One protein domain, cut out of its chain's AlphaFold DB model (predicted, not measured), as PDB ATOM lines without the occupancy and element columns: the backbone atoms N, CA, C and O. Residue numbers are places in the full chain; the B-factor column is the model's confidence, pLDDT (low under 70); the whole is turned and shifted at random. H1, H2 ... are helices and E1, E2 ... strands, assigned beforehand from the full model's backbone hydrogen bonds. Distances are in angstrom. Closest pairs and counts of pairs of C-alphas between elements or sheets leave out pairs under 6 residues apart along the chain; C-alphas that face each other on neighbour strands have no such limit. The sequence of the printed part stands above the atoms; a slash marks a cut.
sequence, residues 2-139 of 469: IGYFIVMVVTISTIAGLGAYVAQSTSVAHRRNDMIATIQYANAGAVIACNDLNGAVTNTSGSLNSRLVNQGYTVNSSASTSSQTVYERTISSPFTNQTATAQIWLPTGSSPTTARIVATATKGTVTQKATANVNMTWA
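What this domain is: This is residues 2 to 139 of the 469 residues of an uncharacterized protein of Verrucomicrobia bacterium (UniProt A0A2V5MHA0). One very long helix, H1, makes the length of the model: its first residues, 2 to 29, stick out as a free arm, and its residues 31 to 58 pack on one face of a twisted sheet of four strands. The short helix H2 follows at the far end of H1 and covers edge strand E1 on that same face, so that helices and sheet make two layers. The printed part has 138 residues, with two named helices and then four named strands in the order H1, H2, E1, E2, E3, E4; the sheet's order is E1, E2, E3, E4, antiparallel throughout, and the class is mixed, helices and strands. The whole is extended, with a radius of gyration of the C-alphas of 23.9 A and spans of 87 by 30 by 21 A, the outline of a rod.

How they stand to each other: H1, residues 2 to 58, stands free over residues 2 to 29. H2, residues 64 to 70, touches H1, which meets it with residues 52 to 57 alone; the closest C-alphas, of Ala 56 and Arg 67, are 4.9 A apart. The two run opposite ways at a steep tilt of 62 degrees. In H1 and H2 every O i to N i+4 pair is within hydrogen-bond range. The strands E1, residues 84 to 91, E2, residues 100 to 107, E3, residues 114 to 123, and E4, residues 126 to 137, form a meander, each strand the antiparallel neighbour of the one before, and each such pair is a hairpin. E1 and E2 stand at 161 degrees, with N 87 and O 104 at 2.9 A. E2 and E3 stand at 162 degrees, with N 103 and O 118 at 2.8 A. E3 and E4 also stand at 162 degrees, with N 119 and O 130 at 2.9 A. The edge strands E1 and E4 are apart. H1 is on the sheet, with 165 pairs of C-alphas within 10 A. Its closest C-alphas to E3 are those of Ala 46 and Ala 119, 4.9 A apart, and to E4 those of Asn 43 and Ala 130, 5.3 A apart. H2 is on the same face of the sheet as H1, over E1, and its closest C-alphas to E1 are those of Leu 68 and Tyr 87, 7.6 A apart. H2 has a height of 10.0 A over the sheet, where a local plane can only just be fitted, to 6 C-alphas, and it runs along the strands at 20 degrees to E1 on the local plane. Residues 74 to 75 pair antiparallel with residues 87 to 88 of E1.

Where its parts are: H1 begins at C-alpha 2, (157.523, 195.342, 108.159), and ends at C-alpha 58, (104.860, 137.844, 137.271), 83.2 A away. H2 has seven residues. E1 measures 21.8 A from first to last C-alpha, E2 22.9 A and E3 30.3 A. E4, the longest strand with 12 residues, measures 36.0 A and ends at C-alpha 137, (107.706, 140.309, 145.752).

The domain as a whole: The C-alphas farthest apart are those of Ile 2 and Ala 139, 88.5 A. Without the free residues 2 to 29 the body has 110 residues and spans 47 by 27 by 21 A. The printed part has no cut. The link from H2 to E1, residues 71 to 83, is long; those from H1 to H2 and from E3 to E4 are tight, and those from E1 to E2 and from E2 to E3 are short. The mean pLDDT of the printed part is 89.4, and residues 59 to 62, 109 to 111 and 138 are under 70.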
ATOM      1  N   ILE A   2     157.799 195.853 106.797       75.12
ATOM      2  CA  ILE A   2     157.523 195.342 108.159       75.12
ATOM      3  C   ILE A   2     156.043 195.479 108.579       75.12
ATOM      4  O   ILE A   2     155.463 194.517 109.068       75.12
ATOM      5  N   GLY A   3     155.393 196.619 108.314       74.81
ATOM      6  CA  GLY A   3     153.973 196.814 108.658       74.81
ATOM      7  C   GLY A   3     153.013 195.840 107.958       74.81
ATOM      8  O   GLY A   3     152.103 195.321 108.591       74.81
ATOM      9  N   TYR A   4     153.259 195.517 106.683       78.75
ATOM     10  CA  TYR A   4     152.462 194.528 105.939       78.75
ATOM     11  C   TYR A   4     152.649 193.109 106.482       78.75
ATOM     12  O   TYR A   4     151.687 192.349 106.556       78.75
ATOM     13  N   PHE A   5     153.868 192.765 106.907       82.12
ATOM     14  CA  PHE A   5     154.155 191.470 107.516       82.12
ATOM     15  C   PHE A   5     153.456 191.314 108.875       82.12
ATOM     16  O   PHE A   5     152.864 190.275 109.146       82.12
ATOM     17  N   ILE A   6     153.448 192.369 109.698       82.94
ATOM     18  CA  ILE A   6     152.732 192.379 110.983       82.94
ATOM     19  C   ILE A   6     151.227 192.187 110.766       82.94
ATOM     20  O   ILE A   6     150.625 191.330 111.409       82.94
ATOM     21  N   VAL A   7     150.625 192.929 109.828       85.00
ATOM     22  CA  VAL A   7     149.197 192.783 109.500       85.00
ATOM     23  C   VAL A   7     148.893 191.363 109.015       85.00
ATOM     24  O   VAL A   7     147.965 190.740 109.518       85.00
ATOM     25  N   MET A   8     149.714 190.807 108.119       89.12
ATOM     26  CA  MET A   8     149.554 189.437 107.622       89.12
ATOM     27  C   MET A   8     149.609 188.390 108.749       89.12
ATOM     28  O   MET A   8     148.746 187.515 108.810       89.12
ATOM     29  N   VAL A   9     150.591 188.472 109.655       87.31
ATOM     30  CA  VAL A   9     150.729 187.532 110.784       87.31
ATOM     31  C   VAL A   9     149.532 187.623 111.729       87.31
ATOM     32  O   VAL A   9     149.004 186.589 112.145       87.31
ATOM     33  N   VAL A  10     149.057 188.836 112.030       87.06
ATOM     34  CA  VAL A  10     147.862 189.050 112.859       87.06
ATOM     35  C   VAL A  10     146.621 188.467 112.182       87.06
ATOM     36  O   VAL A  10     145.860 187.749 112.830       87.06
ATOM     37  N   THR A  11     146.427 188.698 110.881       86.81
ATOM     38  CA  THR A  11     145.276 188.167 110.138       86.81
ATOM     39  C   THR A  11     145.277 186.638 110.100       86.81
ATOM     40  O   THR A  11     144.256 186.029 110.414       86.81
ATOM     41  N   ILE A  12     146.412 185.999 109.795       88.81
ATOM     42  CA  ILE A  12     146.520 184.529 109.770       88.81
ATOM     43  C   ILE A  12     146.287 183.942 111.165       88.81
ATOM     44  O   ILE A  12     145.526 182.986 111.305       88.81
ATOM     45  N   SER A  13     146.879 184.541 112.202       84.62
ATOM     46  CA  SER A  13     146.698 184.089 113.590       84.62
ATOM     47  C   SER A  13     145.243 184.225 114.043       84.62
ATOM     48  O   SER A  13     144.723 183.345 114.724       84.62
ATOM     49  N   THR A  14     144.557 185.290 113.617       86.00
ATOM     50  CA  THR A  14     143.135 185.512 113.920       86.00
ATOM     51  C   THR A  14     142.245 184.494 113.205       86.00
ATOM     52  O   THR A  14     141.356 183.925 113.832       86.00
ATOM     53  N   ILE A  15     142.501 184.201 111.923       87.69
ATOM     54  CA  ILE A  15     141.760 183.180 111.162       87.69
ATOM     55  C   ILE A  15     141.981 181.788 111.766       87.69
ATOM     56  O   ILE A  15     141.018 181.049 111.971       87.69
ATOM     57  N   ALA A  16     143.228 181.439 112.096       85.44
ATOM     58  CA  ALA A  16     143.558 180.170 112.741       85.44
ATOM     59  C   ALA A  16     142.907 180.049 114.130       85.44
ATOM     60  O   ALA A  16     142.342 179.005 114.452       85.44
ATOM     61  N   GLY A  17     142.922 181.125 114.924       85.38
ATOM     62  CA  GLY A  17     142.259 181.189 116.228       85.38
ATOM     63  C   GLY A  17     140.740 181.030 116.131       85.38
ATOM     64  O   GLY A  17     140.155 180.259 116.890       85.38
ATOM     65  N   LEU A  18     140.101 181.687 115.156       88.62
ATOM     66  CA  LEU A  18     138.666 181.546 114.900       88.62
ATOM     67  C   LEU A  18     138.321 180.121 114.438       88.62
ATOM     68  O   LEU A  18     137.363 179.530 114.931       88.62
ATOM     69  N   GLY A  19     139.135 179.541 113.549       86.38
ATOM     70  CA  GLY A  19     138.985 178.157 113.093       86.38
ATOM     71  C   GLY A  19     139.101 177.144 114.235       86.38
ATOM     72  O   GLY A  19     138.260 176.252 114.354       86.38
ATOM     73  N   ALA A  20     140.086 177.315 115.121       84.50
ATOM     74  CA  ALA A  20     140.255 176.480 116.309       84.50
ATOM     75  C   ALA A  20     139.074 176.620 117.285       84.50
ATOM     76  O   ALA A  20     138.557 175.611 117.768       84.50
ATOM     77  N   TYR A  21     138.600 177.847 117.530       88.19
ATOM     78  CA  TYR A  21     137.444 178.104 118.391       88.19
ATOM     79  C   TYR A  21     136.161 177.457 117.854       88.19
ATOM     80  O   TYR A  21     135.428 176.819 118.615       88.19
ATOM     81  N   VAL A  22     135.902 177.569 116.545       89.19
ATOM     82  CA  VAL A  22     134.749 176.929 115.895       89.19
ATOM     83  C   VAL A  22     134.861 175.409 115.995       89.19
ATOM     84  O   VAL A  22     133.926 174.771 116.469       89.19
ATOM     85  N   ALA A  23     136.011 174.824 115.648       86.88
ATOM     86  CA  ALA A  23     136.218 173.377 115.727       86.88
ATOM     87  C   ALA A  23     136.028 172.834 117.156       86.88
ATOM     88  O   ALA A  23     135.356 171.818 117.359       86.88
ATOM     89  N   GLN A  24     136.568 173.532 118.160       88.12
ATOM     90  CA  GLN A  24     136.408 173.156 119.564       88.12
ATOM     91  C   GLN A  24     134.950 173.286 120.021       88.12
ATOM     92  O   GLN A  24     134.425 172.369 120.652       88.12
ATOM     93  N   SER A  25     134.273 174.379 119.663       87.88
ATOM     94  CA  SER A  25     132.867 174.612 120.016       87.88
ATOM     95  C   SER A  25     131.943 173.570 119.383       87.88
ATOM     96  O   SER A  25     131.082 173.012 120.065       87.88
ATOM     97  N   THR A  26     132.164 173.233 118.110       89.75
ATOM     98  CA  THR A  26     131.434 172.176 117.397       89.75
ATOM     99  C   THR A  26     131.674 170.807 118.033       89.75
ATOM    100  O   THR A  26     130.717 170.070 118.266       89.75
ATOM    101  N   SER A  27     132.917 170.478 118.400       89.62
ATOM    102  CA  SER A  27     133.246 169.227 119.098       89.62
ATOM    103  C   SER A  27     132.546 169.116 120.459       89.62
ATOM    104  O   SER A  27     131.939 168.089 120.772       89.62
ATOM    105  N   VAL A  28     132.547 170.190 121.256       88.75
ATOM    106  CA  VAL A  28     131.843 170.232 122.549       88.75
ATOM    107  C   VAL A  28     130.329 170.096 122.361       88.75
ATOM    108  O   VAL A  28     129.692 169.342 123.102       88.75
ATOM    109  N   ALA A  29     129.750 170.767 121.361       87.75
ATOM    110  CA  ALA A  29     128.327 170.662 121.045       87.75
ATOM    111  C   ALA A  29     127.935 169.234 120.624       87.75
ATOM    112  O   ALA A  29     126.964 168.689 121.150       87.75
ATOM    113  N   HIS A  30     128.724 168.591 119.754       89.81
ATOM    114  CA  HIS A  30     128.517 167.191 119.375       89.81
ATOM    115  C   HIS A  30     128.591 166.257 120.583       89.81
ATOM    116  O   HIS A  30     127.662 165.484 120.808       89.81
ATOM    117  N   ARG A  31     129.625 166.384 121.426       90.31
ATOM    118  CA  ARG A  31     129.763 165.556 122.634       90.31
ATOM    119  C   ARG A  31     128.614 165.754 123.619       90.31
ATOM    120  O   ARG A  31     128.186 164.787 124.242       90.31
ATOM    121  N   ARG A  32     128.094 166.978 123.767       90.56
ATOM    122  CA  ARG A  32     126.919 167.245 124.611       90.56
ATOM    123  C   ARG A  32     125.665 166.576 124.045       90.56
ATOM    124  O   ARG A  32     124.923 165.969 124.811       90.56
ATOM    125  N   ASN A  33     125.449 166.643 122.733       91.88
ATOM    126  CA  ASN A  33     124.323 165.966 122.083       91.88
ATOM    127  C   ASN A  33     124.422 164.439 122.217       91.88
ATOM    128  O   ASN A  33     123.426 163.786 122.529       91.88
ATOM    129  N   ASP A  34     125.620 163.874 122.054       93.69
ATOM    130  CA  ASP A  34     125.863 162.444 122.257       93.69
ATOM    131  C   ASP A  34     125.651 162.032 123.716       93.69
ATOM    132  O   ASP A  34     125.061 160.986 123.986       93.69
ATOM    133  N   MET A  35     126.054 162.874 124.671       93.81
ATOM    134  CA  MET A  35     125.804 162.664 126.098       93.81
ATOM    135  C   MET A  35     124.308 162.650 126.429       93.81
ATOM    136  O   MET A  35     123.848 161.736 127.104       93.81
ATOM    137  N   ILE A  36     123.534 163.620 125.937       93.00
ATOM    138  CA  ILE A  36     122.081 163.665 126.170       93.00
ATOM    139  C   ILE A  36     121.411 162.421 125.582       93.00
ATOM    140  O   ILE A  36     120.626 161.762 126.262       93.00
ATOM    141  N   ALA A  37     121.763 162.066 124.345       92.88
ATOM    142  CA  ALA A  37     121.217 160.890 123.683       92.88
ATOM    143  C   ALA A  37     121.555 159.602 124.451       92.88
ATOM    144  O   ALA A  37     120.671 158.801 124.735       92.88
ATOM    145  N   THR A  38     122.814 159.407 124.851       94.06
ATOM    146  CA  THR A  38     123.227 158.209 125.605       94.06
ATOM    147  C   THR A  38     122.564 158.103 126.971       94.06
ATOM    148  O   THR A  38     122.173 157.000 127.338       94.06
ATOM    149  N   ILE A  39     122.348 159.215 127.687       94.81
ATOM    150  CA  ILE A  39     121.548 159.222 128.926       94.81
ATOM    151  C   ILE A  39     120.123 158.730 128.642       94.81
ATOM    152  O   ILE A  39     119.610 157.876 129.364       94.81
ATOM    153  N   GLN A  40     119.481 159.233 127.584       94.56
ATOM    154  CA  GLN A  40     118.118 158.831 127.220       94.56
ATOM    155  C   GLN A  40     118.034 157.343 126.860       94.56
ATOM    156  O   GLN A  40     117.153 156.648 127.362       94.56
ATOM    157  N   TYR A  41     118.967 156.833 126.050       96.38
ATOM    158  CA  TYR A  41     119.001 155.417 125.671       96.38
ATOM    159  C   TYR A  41     119.333 154.496 126.847       96.38
ATOM    160  O   TYR A  41     118.722 153.437 126.972       96.38
ATOM    161  N   ALA A  42     120.251 154.894 127.733       96.69
ATOM    162  CA  ALA A  42     120.550 154.140 128.946       96.69
ATOM    163  C   ALA A  42     119.318 154.078 129.863       96.69
ATOM    164  O   ALA A  42     118.921 152.992 130.276       96.69
ATOM    165  N   ASN A  43     118.648 155.210 130.106       96.06
ATOM    166  CA  ASN A  43     117.421 155.240 130.907       96.06
ATOM    167  C   ASN A  43     116.312 154.378 130.292       96.06
ATOM    168  O   ASN A  43     115.708 153.567 130.990       96.06
ATOM    169  N   ALA A  44     116.074 154.497 128.985       95.00
ATOM    170  CA  ALA A  44     115.081 153.680 128.297       95.00
ATOM    171  C   ALA A  44     115.428 152.182 128.352       95.00
ATOM    172  O   ALA A  44     114.548 151.361 128.598       95.00
ATOM    173  N   GLY A  45     116.705 151.819 128.199       96.94
ATOM    174  CA  GLY A  45     117.174 150.442 128.353       96.94
ATOM    175  C   GLY A  45     116.928 149.886 129.758       96.94
ATOM    176  O   GLY A  45     116.491 148.745 129.891       96.94
ATOM    177  N   ALA A  46     117.137 150.696 130.802       96.88
ATOM    178  CA  ALA A  46     116.851 150.303 132.181       96.88
ATOM    179  C   ALA A  46     115.345 150.116 132.413       96.88
ATOM    180  O   ALA A  46     114.948 149.121 133.012       96.88
ATOM    181  N   VAL A  47     114.497 151.011 131.890       95.69
ATOM    182  CA  VAL A  47     113.030 150.882 131.980       95.69
ATOM    183  C   VAL A  47     112.534 149.621 131.272       95.69
ATOM    184  O   VAL A  47     111.726 148.883 131.832       95.69
ATOM    185  N   ILE A  48     113.032 149.346 130.064       96.44
ATOM    186  CA  ILE A  48     112.675 148.135 129.316       96.44
ATOM    187  C   ILE A  48     113.095 146.889 130.104       96.44
ATOM    188  O   ILE A  48     112.276 145.997 130.289       96.44
ATOM    189  N   ALA A  49     114.309 146.866 130.657       96.62
ATOM    190  CA  ALA A  49     114.777 145.755 131.479       96.62
ATOM    191  C   ALA A  49     113.973 145.575 132.780       96.62
ATOM    192  O   ALA A  49     113.720 144.445 133.190       96.62
ATOM    193  N   CYS A  50     113.518 146.665 133.414       95.12
ATOM    194  CA  CYS A  50     112.566 146.593 134.528       95.12
ATOM    195  C   CYS A  50     111.253 145.938 134.091       95.12
ATOM    196  O   CYS A  50     110.707 145.120 134.826       95.12
ATOM    197  N   ASN A  51     110.748 146.285 132.904       93.00
ATOM    198  CA  ASN A  51     109.532 145.696 132.353       93.00
ATOM    199  C   ASN A  51     109.712 144.207 132.021       93.00
ATOM    200  O   ASN A  51     108.849 143.404 132.368       93.00
ATOM    201  N   ASP A  52     110.837 143.824 131.412       94.69
ATOM    202  CA  ASP A  52     111.149 142.420 131.132       94.69
ATOM    203  C   ASP A  52     111.259 141.611 132.431       94.69
ATOM    204  O   ASP A  52     110.685 140.528 132.534       94.69
ATOM    205  N   LEU A  53     111.946 142.155 133.447       93.31
ATOM    206  CA  LEU A  53     112.042 141.527 134.763       93.31
ATOM    207  C   LEU A  53     110.673 141.437 135.434       93.31
ATOM    208  O   LEU A  53     110.360 140.403 136.007       93.31
ATOM    209  N   ASN A  54     109.835 142.470 135.341       90.06
ATOM    210  CA  ASN A  54     108.474 142.421 135.872       90.06
ATOM    211  C   ASN A  54     107.656 141.317 135.185       90.06
ATOM    212  O   ASN A  54     107.012 140.521 135.864       90.06
ATOM    213  N   GLY A  55     107.735 141.209 133.856       87.50
ATOM    214  CA  GLY A  55     107.125 140.111 133.103       87.50
ATOM    215  C   GLY A  55     107.663 138.743 133.528       87.50
ATOM    216  O   GLY A  55     106.897 137.795 133.680       87.50
ATOM    217  N   ALA A  56     108.968 138.638 133.785       87.69
ATOM    218  CA  ALA A  56     109.587 137.413 134.270       87.69
ATOM    219  C   ALA A  56     109.206 137.076 135.718       87.69
ATOM    220  O   ALA A  56     109.033 135.908 136.020       87.69
ATOM    221  N   VAL A  57     109.035 138.056 136.606       82.81
ATOM    222  CA  VAL A  57     108.614 137.850 138.004       82.81
ATOM    223  C   VAL A  57     107.149 137.437 138.072       82.81
ATOM    224  O   VAL A  57     106.784 136.537 138.827       82.81
ATOM    225  N   THR A  58     106.307 138.071 137.260       76.88
ATOM    226  CA  THR A  58     104.860 137.844 137.271       76.88
ATOM    227  C   THR A  58     104.459 136.573 136.526       76.88
ATOM    228  O   THR A  58     103.567 135.879 136.997       76.88
ATOM    229  N   ASN A  59     105.112 136.176 135.433       69.19
ATOM    230  CA  ASN A  59     104.720 134.974 134.675       69.19
ATOM    231  C   ASN A  59     104.691 133.702 135.555       69.19
ATOM    232  O   ASN A  59     105.567 133.498 136.386       69.19
ATOM    233  N   THR A  60     103.671 132.859 135.402       62.19
ATOM    234  CA  THR A  60     103.380 131.710 136.274       62.19
ATOM    235  C   THR A  60     104.056 130.399 135.870       62.19
ATOM    236  O   THR A  60     103.900 129.417 136.583       62.19
ATOM    237  N   SER A  61     104.798 130.362 134.758       60.03
ATOM    238  CA  SER A  61     105.410 129.129 134.240       60.03
ATOM    239  C   SER A  61     106.938 129.201 134.182       60.03
ATOM    240  O   SER A  61     107.511 130.127 133.599       60.03
ATOM    241  N   GLY A  62     107.593 128.190 134.757       64.19
ATOM    242  CA  GLY A  62     109.043 128.035 134.754       64.19
ATOM    243  C   GLY A  62     109.790 128.932 135.749       64.19
ATOM    244  O   GLY A  62     109.280 129.915 136.288       64.19
ATOM    245  N   SER A  63     111.066 128.632 135.954       73.12
ATOM    246  CA  SER A  63     111.964 129.382 136.829       73.12
ATOM    247  C   SER A  63     112.122 130.838 136.380       73.12
ATOM    248  O   SER A  63     111.935 131.174 135.204       73.12
ATOM    249  N   LEU A  64     112.511 131.726 137.300       79.88
ATOM    250  CA  LEU A  64     112.855 133.111 136.949       79.88
ATOM    251  C   LEU A  64     113.915 133.155 135.837       79.88
ATOM    252  O   LEU A  64     113.817 133.963 134.919       79.88
ATOM    253  N   ASN A  65     114.890 132.242 135.895       83.56
ATOM    254  CA  ASN A  65     115.925 132.084 134.877       83.56
ATOM    255  C   ASN A  65     115.314 131.815 133.494       83.56
ATOM    256  O   ASN A  65     115.501 132.608 132.574       83.56
ATOM    257  N   SER A  66     114.526 130.746 133.347       82.25
ATOM    258  CA  SER A  66     113.895 130.416 132.060       82.25
ATOM    259  C   SER A  66     112.979 131.533 131.559       82.25
ATOM    260  O   SER A  66     112.929 131.795 130.361       82.25
ATOM    261  N   ARG A  67     112.299 132.246 132.465       86.69
ATOM    262  CA  ARG A  67     111.456 133.392 132.107       86.69
ATOM    263  C   ARG A  67     112.273 134.584 131.605       86.69
ATOM    264  O   ARG A  67     111.866 135.202 130.629       86.69
ATOM    265  N   LEU A  68     113.435 134.872 132.191       91.31
ATOM    266  CA  LEU A  68     114.362 135.888 131.675       91.31
ATOM    267  C   LEU A  68     114.981 135.475 130.336       91.31
ATOM    268  O   LEU A  68     115.089 136.300 129.430       91.31
ATOM    269  N   VAL A  69     115.319 134.196 130.165       90.44
ATOM    270  CA  VAL A  69     115.796 133.659 128.881       90.44
ATOM    271  C   VAL A  69     114.737 133.820 127.787       90.44
ATOM    272  O   VAL A  69     115.063 134.246 126.681       90.44
ATOM    273  N   ASN A  70     113.457 133.602 128.103       89.12
ATOM    274  CA  ASN A  70     112.348 133.860 127.178       89.12
ATOM    275  C   ASN A  70     112.193 135.350 126.819       89.12
ATOM    276  O   ASN A  70     111.678 135.668 125.751       89.12
ATOM    277  N   GLN A  71     112.680 136.261 127.668       92.75
ATOM    278  CA  GLN A  71     112.805 137.692 127.365       92.75
ATOM    279  C   GLN A  71     114.091 138.017 126.573       92.75
ATOM    280  O   GLN A  71     114.453 139.183 126.423       92.75
ATOM    281  N   GLY A  72     114.819 137.018 126.071       94.50
ATOM    282  CA  GLY A  72     116.035 137.203 125.276       94.50
ATOM    283  C   GLY A  72     117.291 137.512 126.092       94.50
ATOM    284  O   GLY A  72     118.281 137.969 125.520       94.50
ATOM    285  N   TYR A  73     117.272 137.292 127.410       97.31
ATOM    286  CA  TYR A  73     118.472 137.400 128.235       97.31
ATOM    287  C   TYR A  73     119.338 136.144 128.155       97.31
ATOM    288  O   TYR A  73     118.853 135.022 128.043       97.31
ATOM    289  N   THR A  74     120.644 136.340 128.293       97.25
ATOM    290  CA  THR A  74     121.629 135.263 128.443       97.25
ATOM    291  C   THR A  74     122.438 135.482 129.715       97.25
ATOM    292  O   THR A  74     122.610 136.617 130.158       97.25
ATOM    293  N   VAL A  75     122.918 134.409 130.343       96.19
ATOM    294  CA  VAL A  75     123.743 134.535 131.552       96.19
ATOM    295  C   VAL A  75     125.128 135.064 131.170       96.19
ATOM    296  O   VAL A  75     125.866 134.413 130.431       96.19
ATOM    297  N   ASN A  76     125.507 136.222 131.712       96.56
ATOM    298  CA  ASN A  76     126.857 136.761 131.608       96.56
ATOM    299  C   ASN A  76     127.730 136.145 132.713       96.56
ATOM    300  O   ASN A  76     127.807 136.650 133.837       96.56
ATOM    301  N   SER A  77     128.397 135.039 132.387       94.69
ATOM    302  CA  SER A  77     129.265 134.303 133.314       94.69
ATOM    303  C   SER A  77     130.466 135.118 133.800       94.69
ATOM    304  O   SER A  77     130.920 134.902 134.918       94.69
ATOM    305  N   SER A  78     130.951 136.077 133.003       95.69
ATOM    306  CA  SER A  78     132.087 136.935 133.371       95.69
ATOM    307  C   SER A  78     131.729 138.015 134.396       95.69
ATOM    308  O   SER A  78     132.576 138.411 135.191       95.69
ATOM    309  N   ALA A  79     130.476 138.480 134.387       94.06
ATOM    310  CA  ALA A  79     129.964 139.453 135.351       94.06
ATOM    311  C   ALA A  79     129.337 138.791 136.591       94.06
ATOM    312  O   ALA A  79     129.205 139.436 137.631       94.06
ATOM    313  N   SER A  80     128.942 137.520 136.478       95.38
ATOM    314  CA  SER A  80     128.363 136.746 137.577       95.38
ATOM    315  C   SER A  80     129.401 136.424 138.654       95.38
ATOM    316  O   SER A  80     130.583 136.233 138.380       95.38
ATOM    317  N   THR A  81     128.946 136.342 139.899       94.44
ATOM    318  CA  THR A  81     129.753 136.005 141.076       94.44
ATOM    319  C   THR A  81     129.117 134.838 141.829       94.44
ATOM    320  O   THR A  81     128.032 134.374 141.485       94.44
ATOM    321  N   SER A  82     129.756 134.368 142.903       90.94
ATOM    322  CA  SER A  82     129.180 133.326 143.763       90.94
ATOM    323  C   SER A  82     127.908 133.759 144.499       90.94
ATOM    324  O   SER A  82     127.214 132.903 145.033       90.94
ATOM    325  N   SER A  83     127.628 135.064 144.579       91.56
ATOM    326  CA  SER A  83     126.452 135.618 145.261       91.56
ATOM    327  C   SER A  83     125.445 136.263 144.312       91.56
ATOM    328  O   SER A  83     124.345 136.607 144.750       91.56
ATOM    329  N   GLN A  84     125.795 136.455 143.034       94.12
ATOM    330  CA  GLN A  84     124.926 137.097 142.052       94.12
ATOM    331  C   GLN A  84     125.041 136.471 140.662       94.12
ATOM    332  O   GLN A  84     126.133 136.360 140.108       94.12
ATOM    333  N   THR A  85     123.899 136.169 140.051       94.81
ATOM    334  CA  THR A  85     123.805 135.806 138.634       94.81
ATOM    335  C   THR A  85     123.452 137.046 137.819       94.81
ATOM    336  O   THR A  85     122.505 137.765 138.150       94.81
ATOM    337  N   VAL A  86     124.203 137.297 136.746       97.19
ATOM    338  CA  VAL A  86     123.980 138.435 135.846       97.19
ATOM    339  C   VAL A  86     123.363 137.955 134.545       97.19
ATOM    340  O   VAL A  86     123.947 137.140 133.835       97.19
ATOM    341  N   TYR A  87     122.198 138.498 134.219       97.75
ATOM    342  CA  TYR A  87     121.499 138.279 132.959       97.75
ATOM    343  C   TYR A  87     121.697 139.490 132.062       97.75
ATOM    344  O   TYR A  87     121.407 140.607 132.476       97.75
ATOM    345  N   GLU A  88     122.155 139.293 130.833       98.06
ATOM    346  CA  GLU A  88     122.436 140.370 129.886       98.06
ATOM    347  C   GLU A  88     121.656 140.196 128.582       98.06
ATOM    348  O   GLU A  88     121.541 139.085 128.056       98.06
ATOM    349  N   ARG A  89     121.139 141.309 128.048       97.25
ATOM    350  CA  ARG A  89     120.648 141.387 126.669       97.25
ATOM    351  C   ARG A  89     120.981 142.729 126.021       97.25
ATOM    352  O   ARG A  89     121.052 143.763 126.690       97.25
ATOM    353  N   THR A  90     121.104 142.728 124.698       97.38
ATOM    354  CA  THR A  90     121.188 143.951 123.890       97.38
ATOM    355  C   THR A  90     119.797 144.354 123.410       97.38
ATOM    356  O   THR A  90     119.125 143.599 122.714       97.38
ATOM    357  N   ILE A  91     119.368 145.561 123.769       96.38
ATOM    358  CA  ILE A  91     118.074 146.138 123.410       96.38
ATOM    359  C   ILE A  91     118.262 147.026 122.183       96.38
ATOM    360  O   ILE A  91     118.957 148.043 122.249       96.38
ATOM    361  N   SER A  92     117.643 146.633 121.071       93.56
ATOM    362  CA  SER A  92     117.617 147.395 119.818       93.56
ATOM    363  C   SER A  92     116.270 148.074 119.569       93.56
ATOM    364  O   SER A  92     116.250 149.218 119.149       93.56
ATOM    365  N   SER A  93     115.142 147.432 119.877       90.12
ATOM    366  CA  SER A  93     113.807 148.047 119.804       90.12
ATOM    367  C   SER A  93     113.424 148.668 121.155       90.12
ATOM    368  O   SER A  93     113.693 148.042 122.182       90.12
ATOM    369  N   PRO A  94     112.804 149.866 121.199       91.00
ATOM    370  CA  PRO A  94     112.257 150.666 120.092       91.00
ATOM    371  C   PRO A  94     113.242 151.703 119.515       91.00
ATOM    372  O   PRO A  94     112.824 152.727 118.975       91.00
ATOM    373  N   PHE A  95     114.551 151.508 119.669       91.56
ATOM    374  CA  PHE A  95     115.549 152.486 119.247       91.56
ATOM    375  C   PHE A  95     115.841 152.397 117.742       91.56
ATOM    376  O   PHE A  95     115.974 151.321 117.164       91.56
ATOM    377  N   THR A  96     116.017 153.549 117.099       87.12
ATOM    378  CA  THR A  96     116.487 153.618 115.709       87.12
ATOM    379  C   THR A  96     117.995 153.857 115.694       87.12
ATOM    380  O   THR A  96     118.459 154.850 116.253       87.12
ATOM    381  N   ASN A  97     118.756 152.980 115.027       86.31
ATOM    382  CA  ASN A  97     120.216 153.085 114.837       86.31
ATOM    383  C   ASN A  97     121.042 153.203 116.130       86.31
ATOM    384  O   ASN A  97     122.143 153.750 116.122       86.31
ATOM    385  N   GLN A  98     120.514 152.704 117.243       91.31
ATOM    386  CA  GLN A  98     121.177 152.721 118.537       91.31
ATOM    387  C   GLN A  98     120.769 151.486 119.329       91.31
ATOM    388  O   GLN A  98     119.671 150.965 119.155       91.31
ATOM    389  N   THR A  99     121.639 151.034 120.222       94.69
ATOM    390  CA  THR A  99     121.327 149.974 121.179       94.69
ATOM    391  C   THR A  99     121.665 150.404 122.600       94.69
ATOM    392  O   THR A  99     122.489 151.303 122.819       94.69
ATOM    393  N   ALA A 100     121.044 149.732 123.565       97.00
ATOM    394  CA  ALA A 100     121.451 149.747 124.963       97.00
ATOM    395  C   ALA A 100     121.713 148.307 125.422       97.00
ATOM    396  O   ALA A 100     120.914 147.414 125.148       97.00
ATOM    397  N   THR A 101     122.813 148.069 126.126       97.94
ATOM    398  CA  THR A 101     123.063 146.781 126.786       97.94
ATOM    399  C   THR A 101     122.492 146.849 128.189       97.94
ATOM    400  O   THR A 101     122.913 147.698 128.973       97.94
ATOM    401  N   ALA A 102     121.542 145.973 128.505       98.06
ATOM    402  CA  ALA A 102     120.927 145.891 129.820       98.06
ATOM    403  C   ALA A 102     121.385 144.633 130.559       98.06
ATOM    404  O   ALA A 102     121.354 143.535 130.007       98.06
ATOM    405  N   GLN A 103     121.762 144.808 131.819       98.31
ATOM    406  CA  GLN A 103     122.163 143.755 132.740       98.31
ATOM    407  C   GLN A 103     121.225 143.735 133.946       98.31
ATOM    408  O   GLN A 103     121.023 144.768 134.583       98.31
ATOM    409  N   ILE A 104     120.702 142.566 134.296       98.00
ATOM    410  CA  ILE A 104     119.924 142.322 135.509       98.00
ATOM    411  C   ILE A 104     120.780 141.479 136.449       98.00
ATOM    412  O   ILE A 104     121.126 140.340 136.146       98.00
ATOM    413  N   TRP A 105     121.116 142.049 137.597       96.94
ATOM    414  CA  TRP A 105     121.909 141.421 138.643       96.94
ATOM    415  C   TRP A 105     120.966 140.887 139.717       96.94
ATOM    416  O   TRP A 105     120.306 141.673 140.403       96.94
ATOM    417  N   LEU A 106     120.912 139.565 139.861       93.75
ATOM    418  CA  LEU A 106     120.052 138.875 140.819       93.75
ATOM    419  C   LEU A 106     120.893 138.151 141.870       93.75
ATOM    420  O   LEU A 106     121.846 137.474 141.487       93.75
ATOM    421  N   PRO A 107     120.552 138.231 143.167       90.06
ATOM    422  CA  PRO A 107     121.115 137.340 144.173       90.06
ATOM    423  C   PRO A 107     120.950 135.869 143.776       90.06
ATOM    424  O   PRO A 107     119.905 135.474 143.260       90.06
ATOM    425  N   THR A 108     121.966 135.047 144.031       78.94
ATOM    426  CA  THR A 108     121.881 133.594 143.837       78.94
ATOM    427  C   THR A 108     120.904 132.987 144.849       78.94
ATOM    428  O   THR A 108     121.102 133.125 146.054       78.94
ATOM    429  N   GLY A 109     119.856 132.317 144.369       67.56
ATOM    430  CA  GLY A 109     118.806 131.685 145.176       67.56
ATOM    431  C   GLY A 109     117.567 131.396 144.324       67.56
ATOM    432  O   GLY A 109     117.497 131.860 143.185       67.56
ATOM    433  N   SER A 110     116.601 130.633 144.845       58.00
ATOM    434  CA  SER A 110     115.378 130.306 144.093       58.00
ATOM    435  C   SER A 110     114.396 131.483 143.996       58.00
ATOM    436  O   SER A 110     113.738 131.634 142.970       58.00
ATOM    437  N   SER A 111     114.387 132.391 144.984       67.06
ATOM    438  CA  SER A 111     113.446 133.525 145.040       67.06
ATOM    439  C   SER A 111     114.134 134.836 145.446       67.06
ATOM    440  O   SER A 111     114.011 135.285 146.589       67.06
ATOM    441  N   PRO A 112     114.902 135.473 144.543       77.81
ATOM    442  CA  PRO A 112     115.536 136.753 144.838       77.81
ATOM    443  C   PRO A 112     114.483 137.828 145.154       77.81
ATOM    444  O   PRO A 112     113.511 137.998 144.420       77.81
ATOM    445  N   THR A 113     114.686 138.589 146.231       78.75
ATOM    446  CA  THR A 113     113.774 139.666 146.673       78.75
ATOM    447  C   THR A 113     114.198 141.053 146.195       78.75
ATOM    448  O   THR A 113     113.455 142.022 146.332       78.75
ATOM    449  N   THR A 114     115.392 141.170 145.613       89.00
ATOM    450  CA  THR A 114     115.924 142.417 145.053       89.00
ATOM    451  C   THR A 114     116.656 142.143 143.746       89.00
ATOM    452  O   THR A 114     117.141 141.034 143.516       89.00
ATOM    453  N   ALA A 115     116.742 143.154 142.886       94.62
ATOM    454  CA  ALA A 115     117.612 143.131 141.719       94.62
ATOM    455  C   ALA A 115     118.238 144.505 141.483       94.62
ATOM    456  O   ALA A 115     117.657 145.542 141.815       94.62
ATOM    457  N   ARG A 116     119.411 144.510 140.852       96.56
ATOM    458  CA  ARG A 116     120.027 145.727 140.316       96.56
ATOM    459  C   ARG A 116     120.049 145.644 138.799       96.56
ATOM    460  O   ARG A 116     120.630 144.724 138.235       96.56
ATOM    461  N   ILE A 117     119.444 146.619 138.145       97.88
ATOM    462  CA  ILE A 117     119.355 146.709 136.691       97.88
ATOM    463  C   ILE A 117     120.299 147.812 136.240       97.88
ATOM    464  O   ILE A 117     120.179 148.944 136.692       97.88
ATOM    465  N   VAL A 118     121.238 147.484 135.360       97.94
ATOM    466  CA  VAL A 118     122.208 148.431 134.802       97.94
ATOM    467  C   VAL A 118     122.054 148.433 133.294       97.94
ATOM    468  O   VAL A 118     122.287 147.415 132.650       97.94
ATOM    469  N   ALA A 119     121.701 149.575 132.718       98.00
ATOM    470  CA  ALA A 119     121.678 149.752 131.274       98.00
ATOM    471  C   ALA A 119     122.781 150.712 130.840       98.00
ATOM    472  O   ALA A 119     122.956 151.780 131.422       98.00
ATOM    473  N   THR A 120     123.536 150.320 129.817       97.88
ATOM    474  CA  THR A 120     124.641 151.095 129.249       97.88
ATOM    475  C   THR A 120     124.341 151.404 127.787       97.88
ATOM    476  O   THR A 120     123.984 150.504 127.030       97.88
ATOM    477  N   ALA A 121     124.513 152.660 127.377       97.31
ATOM    478  CA  ALA A 121     124.394 153.074 125.982       97.31
ATOM    479  C   ALA A 121     125.604 153.911 125.557       97.31
ATOM    480  O   ALA A 121     126.111 154.726 126.333       97.31
ATOM    481  N   THR A 122     126.036 153.729 124.309       96.25
ATOM    482  CA  THR A 122     127.214 154.396 123.739       96.25
ATOM    483  C   THR A 122     126.865 155.047 122.408       96.25
ATOM    484  O   THR A 122     126.373 154.368 121.511       96.25
ATOM    485  N   LYS A 123     127.149 156.344 122.261       92.94
ATOM    486  CA  LYS A 123     126.992 157.104 121.014       92.94
ATOM    487  C   LYS A 123     128.256 157.915 120.769       92.94
ATOM    488  O   LYS A 123     128.705 158.652 121.649       92.94
ATOM    489  N   GLY A 124     128.851 157.744 119.590       89.31
ATOM    490  CA  GLY A 124     130.188 158.269 119.320       89.31
ATOM    491  C   GLY A 124     131.188 157.731 120.348       89.31
ATOM    492  O   GLY A 124     131.269 156.526 120.573       89.31
ATOM    493  N   THR A 125     131.918 158.627 121.013       89.50
ATOM    494  CA  THR A 125     132.867 158.274 122.085       89.50
ATOM    495  C   THR A 125     132.269 158.392 123.489       89.50
ATOM    496  O   THR A 125     132.993 158.261 124.476       89.50
ATOM    497  N   VAL A 126     130.983 158.730 123.614       94.69
ATOM    498  CA  VAL A 126     130.327 158.940 124.909       94.69
ATOM    499  C   VAL A 126     129.597 157.668 125.309       94.69
ATOM    500  O   VAL A 126     128.853 157.103 124.516       94.69
ATOM    501  N   THR A 127     129.804 157.227 126.549       96.56
ATOM    502  CA  THR A 127     129.084 156.103 127.156       96.56
ATOM    503  C   THR A 127     128.434 156.577 128.441       96.56
ATOM    504  O   THR A 127     129.080 157.253 129.240       96.56
ATOM    505  N   GLN A 128     127.167 156.228 128.634       97.12
ATOM    506  CA  GLN A 128     126.402 156.559 129.833       97.12
ATOM    507  C   GLN A 128     125.730 155.316 130.392       97.12
ATOM    508  O   GLN A 128     125.483 154.347 129.667       97.12
ATOM    509  N   LYS A 129     125.463 155.352 131.697       97.25
ATOM    510  CA  LYS A 129     124.827 154.266 132.439       97.25
ATOM    511  C   LYS A 129     123.626 154.797 133.207       97.25
ATOM    512  O   LYS A 129     123.681 155.906 133.722       97.25
ATOM    513  N   ALA A 130     122.588 153.979 133.294       97.44
ATOM    514  CA  ALA A 130     121.446 154.178 134.175       97.44
ATOM    515  C   ALA A 130     121.305 152.944 135.062       97.44
ATOM    516  O   ALA A 130     121.415 151.818 134.562       97.44
ATOM    517  N   THR A 131     121.085 153.149 136.360       97.69
ATOM    518  CA  THR A 131     120.937 152.052 137.318       97.69
ATOM    519  C   THR A 131     119.602 152.144 138.042       97.69
ATOM    520  O   THR A 131     119.323 153.108 138.747       97.69
ATOM    521  N   ALA A 132     118.788 151.099 137.923       97.12
ATOM    522  CA  ALA A 132     117.560 150.946 138.690       97.12
ATOM    523  C   ALA A 132     117.744 149.841 139.730       97.12
ATOM    524  O   ALA A 132     118.094 148.709 139.395       97.12
ATOM    525  N   ASN A 133     117.499 150.154 140.998       96.00
ATOM    526  CA  ASN A 133     117.466 149.156 142.061       96.00
ATOM    527  C   ASN A 133     116.005 148.844 142.361       96.00
ATOM    528  O   ASN A 133     115.212 149.755 142.606       96.00
ATOM    529  N   VAL A 134     115.639 147.567 142.298       93.19
ATOM    530  CA  VAL A 134     114.248 147.120 142.380       93.19
ATOM    531  C   VAL A 134     114.065 146.111 143.505       93.19
ATOM    532  O   VAL A 134     114.940 145.288 143.776       93.19
ATOM    533  N   ASN A 135     112.895 146.165 144.129       87.25
ATOM    534  CA  ASN A 135     112.400 145.165 145.061       87.25
ATOM    535  C   ASN A 135     111.397 144.275 144.327       87.25
ATOM    536  O   ASN A 135     110.540 144.772 143.593       87.25
ATOM    537  N   MET A 136     111.499 142.970 144.537       82.75
ATOM    538  CA  MET A 136     110.614 141.971 143.953       82.75
ATOM    539  C   MET A 136     109.869 141.257 145.070       82.75
ATOM    540  O   MET A 136     110.454 140.838 146.071       82.75
ATOM    541  N   THR A 137     108.567 141.109 144.890       75.50
ATOM    542  CA  THR A 137     107.706 140.309 145.752       75.50
ATOM    543  C   THR A 137     107.150 139.184 144.892       75.50
ATOM    544  O   THR A 137     106.533 139.450 143.867       75.50
ATOM    545  N   TRP A 138     107.421 137.942 145.286       66.88
ATOM    546  CA  TRP A 138     106.972 136.714 144.608       66.88
ATOM    547  C   TRP A 138     105.636 136.197 145.155       66.88
ATOM    548  O   TRP A 138     104.897 135.478 144.490       66.88
ATOM    549  N   ALA A 139     105.363 136.608 146.384       72.94
ATOM    550  CA  ALA A 139     104.177 136.424 147.188       72.94
ATOM    551  C   ALA A 139     104.456 137.155 148.511       72.94
ATOM    552  O   ALA A 139     105.548 137.689 148.730       72.94
TER     553      ALA A 139